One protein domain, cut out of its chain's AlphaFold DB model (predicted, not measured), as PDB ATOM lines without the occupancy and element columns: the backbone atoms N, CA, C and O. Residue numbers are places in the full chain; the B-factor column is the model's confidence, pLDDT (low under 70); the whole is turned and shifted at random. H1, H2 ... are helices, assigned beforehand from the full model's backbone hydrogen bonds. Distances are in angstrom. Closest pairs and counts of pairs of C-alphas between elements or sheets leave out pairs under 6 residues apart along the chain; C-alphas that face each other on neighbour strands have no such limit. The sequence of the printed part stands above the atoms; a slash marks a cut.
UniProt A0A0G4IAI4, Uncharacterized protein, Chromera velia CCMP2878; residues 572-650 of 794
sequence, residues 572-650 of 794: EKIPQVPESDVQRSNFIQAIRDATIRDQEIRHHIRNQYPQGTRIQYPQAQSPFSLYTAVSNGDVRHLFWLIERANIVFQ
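AT A GLANCE: This is residues 572 to 650 of the 794 residues of an uncharacterized protein of Chromera velia CCMP2878 (UniProt A0A0G4IAI4). One long straight helix, H1, makes the length of the domain, and a small helical hairpin of H2 and H3 packs on one side of it, each helix crossing H1 steeply. From the far end of H1 the chain turns round, with residues 607 to 613 sticking out, and a long loop folds back to the start of H2. The printed part has 79 residues with three named helices, in the order H1, H2, H3, and no named strand; the class is all helix. The whole is only just loose, close to compact, with a radius of gyration of the C-alphas of 14.1 A, and its C-alphas span 46 by 26 by 20 A.

HOW THE PARTS SIT: H1, residues 581 to 608, touches H2, residues 626 to 631, with its residues 591 to 599 alone. The closest C-alphas are those of Thr 595 and Leu 626, 5.7 A apart, and the two run the same way at a steep tilt of 53 degrees. H3, residues 635 to 645, touches residues 587 to 592 of H1 alone. The closest C-alphas there are those of Ile 588 and Ala 645, 4.7 A apart, at a steep tilt of 59 degrees, opposite ways. H2 and H3 form a helical hairpin and touch at a shallow tilt of 9 degrees, opposite ways; the C-alphas of Ala 629 and Leu 638 are closest, at 5.1 A. In H1, H2 and H3 every backbone O i to N i+4 pair is within hydrogen-bond range.

IN THESE COORDINATES: H1 is 40.5 A long, from C-alpha 581 at (-49.122, 41.777, -0.903) to C-alpha 608 at (-8.602, 43.074, -0.301). H2 measures 8.8 A and H3 15.1 A, ending at C-alpha 645 at (-38.149, 48.650, -1.447).

THE WHOLE: The C-alphas farthest apart are those of Ser 580 and Gly 612, 46.8 A. The printed part has no cut. The link from H1 to H2, residues 609 to 625, is long, and that from H2 to H3 is tight. Mean pLDDT of the printed part is 79.6; nine residues are under 70, among them 618 to 621.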
ATOM      1  N   GLU A 572     -40.000  57.406 -18.616       63.50
ATOM      2  CA  GLU A 572     -41.016  57.919 -17.683       63.50
ATOM      3  C   GLU A 572     -41.945  56.821 -17.151       63.50
ATOM      4  O   GLU A 572     -42.599  56.999 -16.115       63.50
ATOM      5  N   LYS A 573     -41.985  55.659 -17.807       73.19
ATOM      6  CA  LYS A 573     -42.844  54.552 -17.411       73.19
ATOM      7  C   LYS A 573     -42.293  53.867 -16.167       73.19
ATOM      8  O   LYS A 573     -41.446  52.979 -16.223       73.19
ATOM      9  N   ILE A 574     -42.825  54.267 -15.014       65.12
ATOM     10  CA  ILE A 574     -42.526  53.626 -13.736       65.12
ATOM     11  C   ILE A 574     -43.054  52.178 -13.762       65.12
ATOM     12  O   ILE A 574     -44.265  51.973 -13.896       65.12
ATOM     13  N   PRO A 575     -42.192  51.167 -13.568       70.12
ATOM     14  CA  PRO A 575     -42.606  49.771 -13.501       70.12
ATOM     15  C   PRO A 575     -43.586  49.560 -12.344       70.12
ATOM     16  O   PRO A 575     -43.318  49.959 -11.199       70.12
ATOM     17  N   GLN A 576     -44.732  48.940 -12.639       76.50
ATOM     18  CA  GLN A 576     -45.727  48.612 -11.623       76.50
ATOM     19  C   GLN A 576     -45.261  47.413 -10.800       76.50
ATOM     20  O   GLN A 576     -44.985  46.346 -11.337       76.50
ATOM     21  N   VAL A 577     -45.201  47.588  -9.480       76.25
ATOM     22  CA  VAL A 577     -44.921  46.502  -8.532       76.25
ATOM     23  C   VAL A 577     -46.121  45.544  -8.512       76.25
ATOM     24  O   VAL A 577     -47.250  46.033  -8.591       76.25
ATOM     25  N   PRO A 578     -45.922  44.218  -8.375       79.62
ATOM     26  CA  PRO A 578     -47.031  43.273  -8.264       79.62
ATOM     27  C   PRO A 578     -48.062  43.701  -7.207       79.62
ATOM     28  O   PRO A 578     -47.689  44.071  -6.093       79.62
ATOM     29  N   GLU A 579     -49.350  43.641  -7.559       77.81
ATOM     30  CA  GLU A 579     -50.449  44.114  -6.700       77.81
ATOM     31  C   GLU A 579     -50.678  43.227  -5.473       77.81
ATOM     32  O   GLU A 579     -51.160  43.705  -4.449       77.81
ATOM     33  N   SER A 580     -50.328  41.938  -5.545       86.81
ATOM     34  CA  SER A 580     -50.526  41.040  -4.408       86.81
ATOM     35  C   SER A 580     -49.501  41.308  -3.303       86.81
ATOM     36  O   SER A 580     -48.293  41.317  -3.547       86.81
ATOM     37  N   ASP A 581     -49.973  41.467  -2.063       76.62
ATOM     38  CA  ASP A 581     -49.122  41.777  -0.903       76.62
ATOM     39  C   ASP A 581     -47.989  40.756  -0.701       76.62
ATOM     40  O   ASP A 581     -46.865  41.116  -0.344       76.62
ATOM     41  N   VAL A 582     -48.254  39.478  -0.997       75.38
ATOM     42  CA  VAL A 582     -47.263  38.394  -0.911       75.38
ATOM     43  C   VAL A 582     -46.170  38.552  -1.972       75.38
ATOM     44  O   VAL A 582     -44.983  38.472  -1.648       75.38
ATOM     45  N   GLN A 583     -46.531  38.821  -3.233       79.50
ATOM     46  CA  GLN A 583     -45.537  39.053  -4.287       79.50
ATOM     47  C   GLN A 583     -44.782  40.358  -4.052       79.50
ATOM     48  O   GLN A 583     -43.574  40.397  -4.265       79.50
ATOM     49  N   ARG A 584     -45.456  41.396  -3.550       81.88
ATOM     50  CA  ARG A 584     -44.840  42.670  -3.178       81.88
ATOM     51  C   ARG A 584     -43.800  42.498  -2.074       81.88
ATOM     52  O   ARG A 584     -42.700  43.026  -2.201       81.88
ATOM     53  N   SER A 585     -44.102  41.733  -1.024       83.50
ATOM     54  CA  SER A 585     -43.142  41.440   0.048       83.50
ATOM     55  C   SER A 585     -41.922  40.677  -0.477       83.50
ATOM     56  O   SER A 585     -40.787  41.064  -0.203       83.50
ATOM     57  N   ASN A 586     -42.141  39.638  -1.288       83.12
ATOM     58  CA  ASN A 586     -41.056  38.864  -1.898       83.12
ATOM     59  C   ASN A 586     -40.204  39.718  -2.846       83.12
ATOM     60  O   ASN A 586     -38.983  39.588  -2.874       83.12
ATOM     61  N   PHE A 587     -40.844  40.616  -3.592       81.12
ATOM     62  CA  PHE A 587     -40.188  41.554  -4.492       81.12
ATOM     63  C   PHE A 587     -39.286  42.540  -3.735       81.12
ATOM     64  O   PHE A 587     -38.114  42.706  -4.072       81.12
ATOM     65  N   ILE A 588     -39.799  43.144  -2.660       84.62
ATOM     66  CA  ILE A 588     -39.027  44.045  -1.794       84.62
ATOM     67  C   ILE A 588     -37.845  43.305  -1.155       84.62
ATOM     68  O   ILE A 588     -36.738  43.847  -1.101       84.62
ATOM     69  N   GLN A 589     -38.058  42.069  -0.698       85.81
ATOM     70  CA  GLN A 589     -36.992  41.251  -0.122       85.81
ATOM     71  C   GLN A 589     -35.915  40.910  -1.159       85.81
ATOM     72  O   GLN A 589     -34.732  41.018  -0.856       85.81
ATOM     73  N   ALA A 590     -36.301  40.596  -2.397       82.75
ATOM     74  CA  ALA A 590     -35.362  40.336  -3.486       82.75
ATOM     75  C   ALA A 590     -34.455  41.542  -3.785       82.75
ATOM     76  O   ALA A 590     -33.243  41.370  -3.925       82.75
ATOM     77  N   ILE A 591     -35.014  42.760  -3.826       84.88
ATOM     78  CA  ILE A 591     -34.230  43.998  -3.991       84.88
ATOM     79  C   ILE A 591     -33.246  44.171  -2.829       84.88
ATOM     80  O   ILE A 591     -32.069  44.474  -3.048       84.88
ATOM     81  N   ARG A 592     -33.708  43.967  -1.589       84.75
ATOM     82  CA  ARG A 592     -32.862  44.067  -0.389       84.75
ATOM     83  C   ARG A 592     -31.709  43.078  -0.440       84.75
ATOM     84  O   ARG A 592     -30.563  43.488  -0.295       84.75
ATOM     85  N   ASP A 593     -31.999  41.812  -0.708       85.75
ATOM     86  CA  ASP A 593     -30.992  40.757  -0.743       85.75
ATOM     87  C   ASP A 593     -29.989  40.970  -1.885       85.75
ATOM     88  O   ASP A 593     -28.792  40.750  -1.703       85.75
ATOM     89  N   ALA A 594     -30.448  41.409  -3.064       85.12
ATOM     90  CA  ALA A 594     -29.571  41.754  -4.183       85.12
ATOM     91  C   ALA A 594     -28.633  42.916  -3.826       85.12
ATOM     92  O   ALA A 594     -27.427  42.830  -4.048       85.12
ATOM     93  N   THR A 595     -29.179  43.966  -3.211       84.75
ATOM     94  CA  THR A 595     -28.417  45.145  -2.787       84.75
ATOM     95  C   THR A 595     -27.394  44.807  -1.700       84.75
ATOM     96  O   THR A 595     -26.243  45.225  -1.804       84.75
ATOM     97  N   ILE A 596     -27.783  44.035  -0.678       84.69
ATOM     98  CA  ILE A 596     -26.889  43.618   0.416       84.69
ATOM     99  C   ILE A 596     -25.750  42.756  -0.128       84.69
ATOM    100  O   ILE A 596     -24.593  42.997   0.204       84.69
ATOM    101  N   ARG A 597     -26.041  41.794  -1.010       84.19
ATOM    102  CA  ARG A 597     -24.998  40.945  -1.605       84.19
ATOM    103  C   ARG A 597     -23.997  41.746  -2.431       84.19
ATOM    104  O   ARG A 597     -22.794  41.537  -2.296       84.19
ATOM    105  N   ASP A 598     -24.463  42.686  -3.249       84.25
ATOM    106  CA  ASP A 598     -23.556  43.564  -3.995       84.25
ATOM    107  C   ASP A 598     -22.723  44.450  -3.059       84.25
ATOM    108  O   ASP A 598     -21.531  44.653  -3.305       84.25
ATOM    109  N   GLN A 599     -23.312  44.930  -1.960       84.44
ATOM    110  CA  GLN A 599     -22.582  45.658  -0.923       84.44
ATOM    111  C   GLN A 599     -21.490  44.788  -0.289       84.44
ATOM    112  O   GLN A 599     -20.353  45.240  -0.170       84.44
ATOM    113  N   GLU A 600     -21.800  43.545   0.082       86.19
ATOM    114  CA  GLU A 600     -20.846  42.590   0.654       86.19
ATOM    115  C   GLU A 600     -19.698  42.290  -0.312       86.19
ATOM    116  O   GLU A 600     -18.536  42.317   0.093       86.19
ATOM    117  N   ILE A 601     -19.995  42.078  -1.600       84.25
ATOM    118  CA  ILE A 601     -18.985  41.868  -2.646       84.25
ATOM    119  C   ILE A 601     -18.081  43.097  -2.759       84.25
ATOM    120  O   ILE A 601     -16.857  42.973  -2.730       84.25
ATOM    121  N   ARG A 602     -18.657  44.300  -2.847       82.69
ATOM    122  CA  ARG A 602     -17.879  45.543  -2.942       82.69
ATOM    123  C   ARG A 602     -17.051  45.794  -1.683       82.69
ATOM    124  O   ARG A 602     -15.905  46.223  -1.797       82.69
ATOM    125  N   HIS A 603     -17.583  45.491  -0.501       83.69
ATOM    126  CA  HIS A 603     -16.856  45.591   0.763       83.69
ATOM    127  C   HIS A 603     -15.700  44.585   0.824       83.69
ATOM    128  O   HIS A 603     -14.583  44.948   1.188       83.69
ATOM    129  N   HIS A 604     -15.936  43.344   0.395       86.38
ATOM    130  CA  HIS A 604     -14.914  42.308   0.307       86.38
ATOM    131  C   HIS A 604     -13.776  42.713  -0.633       86.38
ATOM    132  O   HIS A 604     -12.615  42.656  -0.236       86.38
ATOM    133  N   ILE A 605     -14.109  43.199  -1.834       83.50
ATOM    134  CA  ILE A 605     -13.129  43.733  -2.787       83.50
ATOM    135  C   ILE A 605     -12.383  44.904  -2.140       83.50
ATOM    136  O   ILE A 605     -11.159  44.902  -2.115       83.50
ATOM    137  N   ARG A 606     -13.086  45.872  -1.539       82.75
ATOM    138  CA  ARG A 606     -12.455  47.031  -0.887       82.75
ATOM    139  C   ARG A 606     -11.441  46.627   0.183       82.75
ATOM    140  O   ARG A 606     -10.371  47.218   0.235       82.75
ATOM    141  N   ASN A 607     -11.748  45.615   0.990       86.25
ATOM    142  CA  ASN A 607     -10.860  45.140   2.051       86.25
ATOM    143  C   ASN A 607      -9.658  44.333   1.536       86.25
ATOM    144  O   ASN A 607      -8.684  44.170   2.267       86.25
ATOM    145  N   GLN A 608      -9.714  43.811   0.307       90.00
ATOM    146  CA  GLN A 608      -8.602  43.074  -0.301       90.00
ATOM    147  C   GLN A 608      -7.523  43.981  -0.898       90.00
ATOM    148  O   GLN A 608      -6.393  43.526  -1.078       90.00
ATOM    149  N   TYR A 609      -7.839  45.244  -1.193       85.56
ATOM    150  CA  TYR A 609      -6.888  46.184  -1.779       85.56
ATOM    151  C   TYR A 609      -6.415  47.229  -0.750       85.56
ATOM    152  O   TYR A 609      -7.205  47.683   0.077       85.56
ATOM    153  N   PRO A 610      -5.134  47.649  -0.791       85.19
ATOM    154  CA  PRO A 610      -4.617  48.707   0.076       85.19
ATOM    155  C   PRO A 610      -5.410  50.012  -0.059       85.19
ATOM    156  O   PRO A 610      -5.864  50.361  -1.154       85.19
ATOM    157  N   GLN A 611      -5.519  50.769   1.040       75.38
ATOM    158  CA  GLN A 611      -6.129  52.103   1.022       75.38
ATOM    159  C   GLN A 611      -5.456  52.993  -0.034       75.38
ATOM    160  O   GLN A 611      -4.232  53.042  -0.126       75.38
ATOM    161  N   GLY A 612      -6.269  53.686  -0.837       72.62
ATOM    162  CA  GLY A 612      -5.806  54.533  -1.944       72.62
ATOM    163  C   GLY A 612      -5.720  53.832  -3.305       72.62
ATOM    164  O   GLY A 612      -5.527  54.504  -4.315       72.62
ATOM    165  N   THR A 613      -5.917  52.510  -3.374       78.06
ATOM    166  CA  THR A 613      -5.990  51.806  -4.662       78.06
ATOM    167  C   THR A 613      -7.307  52.147  -5.358       78.06
ATOM    168  O   THR A 613      -8.380  52.004  -4.770       78.06
ATOM    169  N   ARG A 614      -7.251  52.576  -6.624       68.56
ATOM    170  CA  ARG A 614      -8.453  52.765  -7.444       68.56
ATOM    171  C   ARG A 614      -9.014  51.391  -7.810       68.56
ATOM    172  O   ARG A 614      -8.475  50.701  -8.668       68.56
ATOM    173  N   ILE A 615     -10.081  50.986  -7.130       74.06
ATOM    174  CA  ILE A 615     -10.737  49.696  -7.341       74.06
ATOM    175  C   ILE A 615     -11.815  49.873  -8.408       74.06
ATOM    176  O   ILE A 615     -12.739  50.663  -8.229       74.06
ATOM    177  N   GLN A 616     -11.725  49.119  -9.504       69.81
ATOM    178  CA  GLN A 616     -12.876  48.923 -10.381       69.81
ATOM    179  C   GLN A 616     -13.771  47.858  -9.758       69.81
ATOM    180  O   GLN A 616     -13.388  46.692  -9.656       69.81
ATOM    181  N   TYR A 617     -14.956  48.261  -9.311       72.56
ATOM    182  CA  TYR A 617     -15.960  47.301  -8.881       72.56
ATOM    183  C   TYR A 617     -16.511  46.567 -10.111       72.56
ATOM    184  O   TYR A 617     -16.730  47.202 -11.146       72.56
ATOM    185  N   PRO A 618     -16.737  45.244 -10.037       69.38
ATOM    186  CA  PRO A 618     -17.440  44.537 -11.097       69.38
ATOM    187  C   PRO A 618     -18.807  45.193 -11.314       69.38
ATOM    188  O   PRO A 618     -19.442  45.636 -10.350       69.38
ATOM    189  N   GLN A 619     -19.255  45.252 -12.573       66.56
ATOM    190  CA  GLN A 619     -20.619  45.683 -12.871       66.56
ATOM    191  C   GLN A 619     -21.587  44.862 -12.022       66.56
ATOM    192  O   GLN A 619     -21.459  43.637 -11.912       66.56
ATOM    193  N   ALA A 620     -22.494  45.577 -11.365       64.00
ATOM    194  CA  ALA A 620     -23.438  44.992 -10.438       64.00
ATOM    195  C   ALA A 620     -24.298  43.953 -11.170       64.00
ATOM    196  O   ALA A 620     -24.700  44.129 -12.321       64.00
ATOM    197  N   GLN A 621     -24.465  42.798 -10.528       65.94
ATOM    198  CA  GLN A 621     -24.811  41.559 -11.233       65.94
ATOM    199  C   GLN A 621     -26.317  41.286 -11.254       65.94
ATOM    200  O   GLN A 621     -26.769  40.372 -11.941       65.94
ATOM    201  N   SER A 622     -27.096  42.096 -10.532       79.81
ATOM    202  CA  SER A 622     -28.553  42.029 -10.497       79.81
ATOM    203  C   SER A 622     -29.151  43.406 -10.766       79.81
ATOM    204  O   SER A 622     -28.824  44.348 -10.047       79.81
ATOM    205  N   PRO A 623     -30.085  43.562 -11.712       74.31
ATOM    206  CA  PRO A 623     -30.769  44.838 -11.918       74.31
ATOM    207  C   PRO A 623     -31.605  45.270 -10.713       74.31
ATOM    208  O   PRO A 623     -31.902  46.444 -10.588       74.31
ATOM    209  N   PHE A 624     -31.914  44.372  -9.776       83.19
ATOM    210  CA  PHE A 624     -32.570  44.730  -8.517       83.19
ATOM    211  C   PHE A 624     -31.613  45.302  -7.463       83.19
ATOM    212  O   PHE A 624     -32.046  45.663  -6.374       83.19
ATOM    213  N   SER A 625     -30.315  45.371  -7.746       86.06
ATOM    214  CA  SER A 625     -29.344  46.003  -6.861       86.06
ATOM    215  C   SER A 625     -29.314  47.513  -7.072       86.06
ATOM    216  O   SER A 625     -29.185  47.985  -8.205       86.06
ATOM    217  N   LEU A 626     -29.319  48.283  -5.975       84.25
ATOM    218  CA  LEU A 626     -29.063  49.730  -6.028       84.25
ATOM    219  C   LEU A 626     -27.729  50.043  -6.726       84.25
ATOM    220  O   LEU A 626     -27.609  51.063  -7.402       84.25
ATOM    221  N   TYR A 627     -26.741  49.151  -6.621       84.12
ATOM    222  CA  TYR A 627     -25.433  49.324  -7.248       84.12
ATOM    223  C   TYR A 627     -25.474  49.201  -8.775       84.12
ATOM    224  O   TYR A 627     -24.608  49.774  -9.429       84.12
ATOM    225  N   THR A 628     -26.471  48.515  -9.344       82.06
ATOM    226  CA  THR A 628     -26.678  48.445 -10.802       82.06
ATOM    227  C   THR A 628     -27.229  49.745 -11.342       82.06
ATOM    228  O   THR A 628     -26.739  50.255 -12.347       82.06
ATOM    229  N   ALA A 629     -28.207  50.323 -10.643       80.44
ATOM    230  CA  ALA A 629     -28.682  51.662 -10.958       80.44
ATOM    231  C   ALA A 629     -27.526  52.675 -10.879       80.44
ATOM    232  O   ALA A 629     -27.342  53.474 -11.795       80.44
ATOM    233  N   VAL A 630     -26.672  52.570  -9.851       80.94
ATOM    234  CA  VAL A 630     -25.483  53.424  -9.711       80.94
ATOM    235  C   VAL A 630     -24.483  53.229 -10.855       80.94
ATOM    236  O   VAL A 630     -24.106  54.212 -11.490       80.94
ATOM    237  N   SER A 631     -24.086  51.990 -11.164       78.25
ATOM    238  CA  SER A 631     -23.082  51.714 -12.204       78.25
ATOM    239  C   SER A 631     -23.548  52.103 -13.605       78.25
ATOM    240  O   SER A 631     -22.736  52.458 -14.455       78.25
ATOM    241  N   ASN A 632     -24.858  52.048 -13.850       76.38
ATOM    242  CA  ASN A 632     -25.454  52.464 -15.120       76.38
ATOM    243  C   ASN A 632     -25.711  53.978 -15.178       76.38
ATOM    244  O   ASN A 632     -26.134  54.499 -16.212       76.38
ATOM    245  N   GLY A 633     -25.476  54.696 -14.076       79.62
ATOM    246  CA  GLY A 633     -25.814  56.104 -13.944       79.62
ATOM    247  C   GLY A 633     -27.322  56.369 -13.996       79.62
ATOM    248  O   GLY A 633     -27.721  57.432 -14.449       79.62
ATOM    249  N   ASP A 634     -28.179  55.410 -13.657       82.25
ATOM    250  CA  ASP A 634     -29.636  55.517 -13.796       82.25
ATOM    251  C   ASP A 634     -30.283  55.946 -12.471       82.25
ATOM    252  O   ASP A 634     -30.576  55.143 -11.580       82.25
ATOM    253  N   VAL A 635     -30.489  57.254 -12.334       82.44
ATOM    254  CA  VAL A 635     -31.060  57.873 -11.132       82.44
ATOM    255  C   VAL A 635     -32.521  57.497 -10.932       82.44
ATOM    256  O   VAL A 635     -32.959  57.332  -9.794       82.44
ATOM    257  N   ARG A 636     -33.283  57.340 -12.015       82.19
ATOM    258  CA  ARG A 636     -34.704  56.983 -11.942       82.19
ATOM    259  C   ARG A 636     -34.857  55.572 -11.426       82.19
ATOM    260  O   ARG A 636     -35.640  55.341 -10.507       82.19
ATOM    261  N   HIS A 637     -34.050  54.657 -11.954       83.75
ATOM    262  CA  HIS A 637     -33.986  53.300 -11.448       83.75
ATOM    263  C   HIS A 637     -33.563  53.282  -9.973       83.75
ATOM    264  O   HIS A 637     -34.194  52.596  -9.170       83.75
ATOM    265  N   LEU A 638     -32.580  54.102  -9.578       86.06
ATOM    266  CA  LEU A 638     -32.177  54.219  -8.176       86.06
ATOM    267  C   LEU A 638     -33.338  54.688  -7.284       86.06
ATOM    268  O   LEU A 638     -33.633  54.042  -6.278       86.06
ATOM    269  N   PHE A 639     -34.000  55.794  -7.632       84.81
ATOM    270  CA  PHE A 639     -35.115  56.328  -6.848       84.81
ATOM    271  C   PHE A 639     -36.276  55.352  -6.773       84.81
ATOM    272  O   PHE A 639     -36.824  55.140  -5.695       84.81
ATOM    273  N   TRP A 640     -36.596  54.698  -7.886       85.81
ATOM    274  CA  TRP A 640     -37.620  53.671  -7.915       85.81
ATOM    275  C   TRP A 640     -37.301  52.521  -6.952       85.81
ATOM    276  O   TRP A 640     -38.161  52.131  -6.161       85.81
ATOM    277  N   LEU A 641     -36.061  52.021  -6.943       83.44
ATOM    278  CA  LEU A 641     -35.635  50.982  -6.001       83.44
ATOM    279  C   LEU A 641     -35.727  51.471  -4.542       83.44
ATOM    280  O   LEU A 641     -36.236  50.745  -3.688       83.44
ATOM    281  N   ILE A 642     -35.292  52.703  -4.249       82.69
ATOM    282  CA  ILE A 642     -35.344  53.293  -2.898       82.69
ATOM    283  C   ILE A 642     -36.794  53.433  -2.412       82.69
ATOM    284  O   ILE A 642     -37.120  52.986  -1.308       82.69
ATOM    285  N   GLU A 643     -37.663  54.032  -3.227       82.50
ATOM    286  CA  GLU A 643     -39.064  54.292  -2.893       82.50
ATOM    287  C   GLU A 643     -39.864  52.997  -2.743       82.50
ATOM    288  O   GLU A 643     -40.662  52.859  -1.813       82.50
ATOM    289  N   ARG A 644     -39.653  52.021  -3.636       81.56
ATOM    290  CA  ARG A 644     -40.441  50.781  -3.644       81.56
ATOM    291  C   ARG A 644     -39.978  49.770  -2.613       81.56
ATOM    292  O   ARG A 644     -40.829  49.126  -2.001       81.56
ATOM    293  N   ALA A 645     -38.672  49.628  -2.396       75.94
ATOM    294  CA  ALA A 645     -38.149  48.650  -1.447       75.94
ATOM    295  C   ALA A 645     -38.056  49.178  -0.006       75.94
ATOM    296  O   ALA A 645     -37.702  48.423   0.913       75.94
ATOM    297  N   ASN A 646     -38.381  50.464   0.203       78.44
ATOM    298  CA  ASN A 646     -38.221  51.166   1.476       78.44
ATOM    299  C   ASN A 646     -36.852  50.841   2.098       78.44
ATOM    300  O   ASN A 646     -36.744  50.446   3.263       78.44
ATOM    301  N   ILE A 647     -35.813  50.855   1.257       74.88
ATOM    302  CA  ILE A 647     -34.458  50.545   1.693       74.88
ATOM    303  C   ILE A 647     -33.938  51.794   2.374       74.88
ATOM    304  O   ILE A 647     -33.883  52.872   1.779       74.88
ATOM    305  N   VAL A 648     -33.543  51.647   3.639       70.38
ATOM    306  CA  VAL A 648     -32.772  52.670   4.339       70.38
ATOM    307  C   VAL A 648     -31.370  52.649   3.743       70.38
ATOM    308  O   VAL A 648     -30.446  52.040   4.270       70.38
ATOM    309  N   PHE A 649     -31.239  53.268   2.576       68.00
ATOM    310  CA  PHE A 649     -29.968  53.437   1.909       68.00
ATOM    311  C   PHE A 649     -29.231  54.570   2.613       68.00
ATOM    312  O   PHE A 649     -29.662  55.724   2.562       68.00
ATOM    313  N   GLN A 650     -28.148  54.235   3.311       71.00
ATOM    314  CA  GLN A 650     -27.166  55.230   3.717       71.00
ATOM    315  C   GLN A 650     -26.149  55.336   2.584       71.00
ATOM    316  O   GLN A 650     -25.321  54.438   2.440       71.00
TER     317      GLN A 650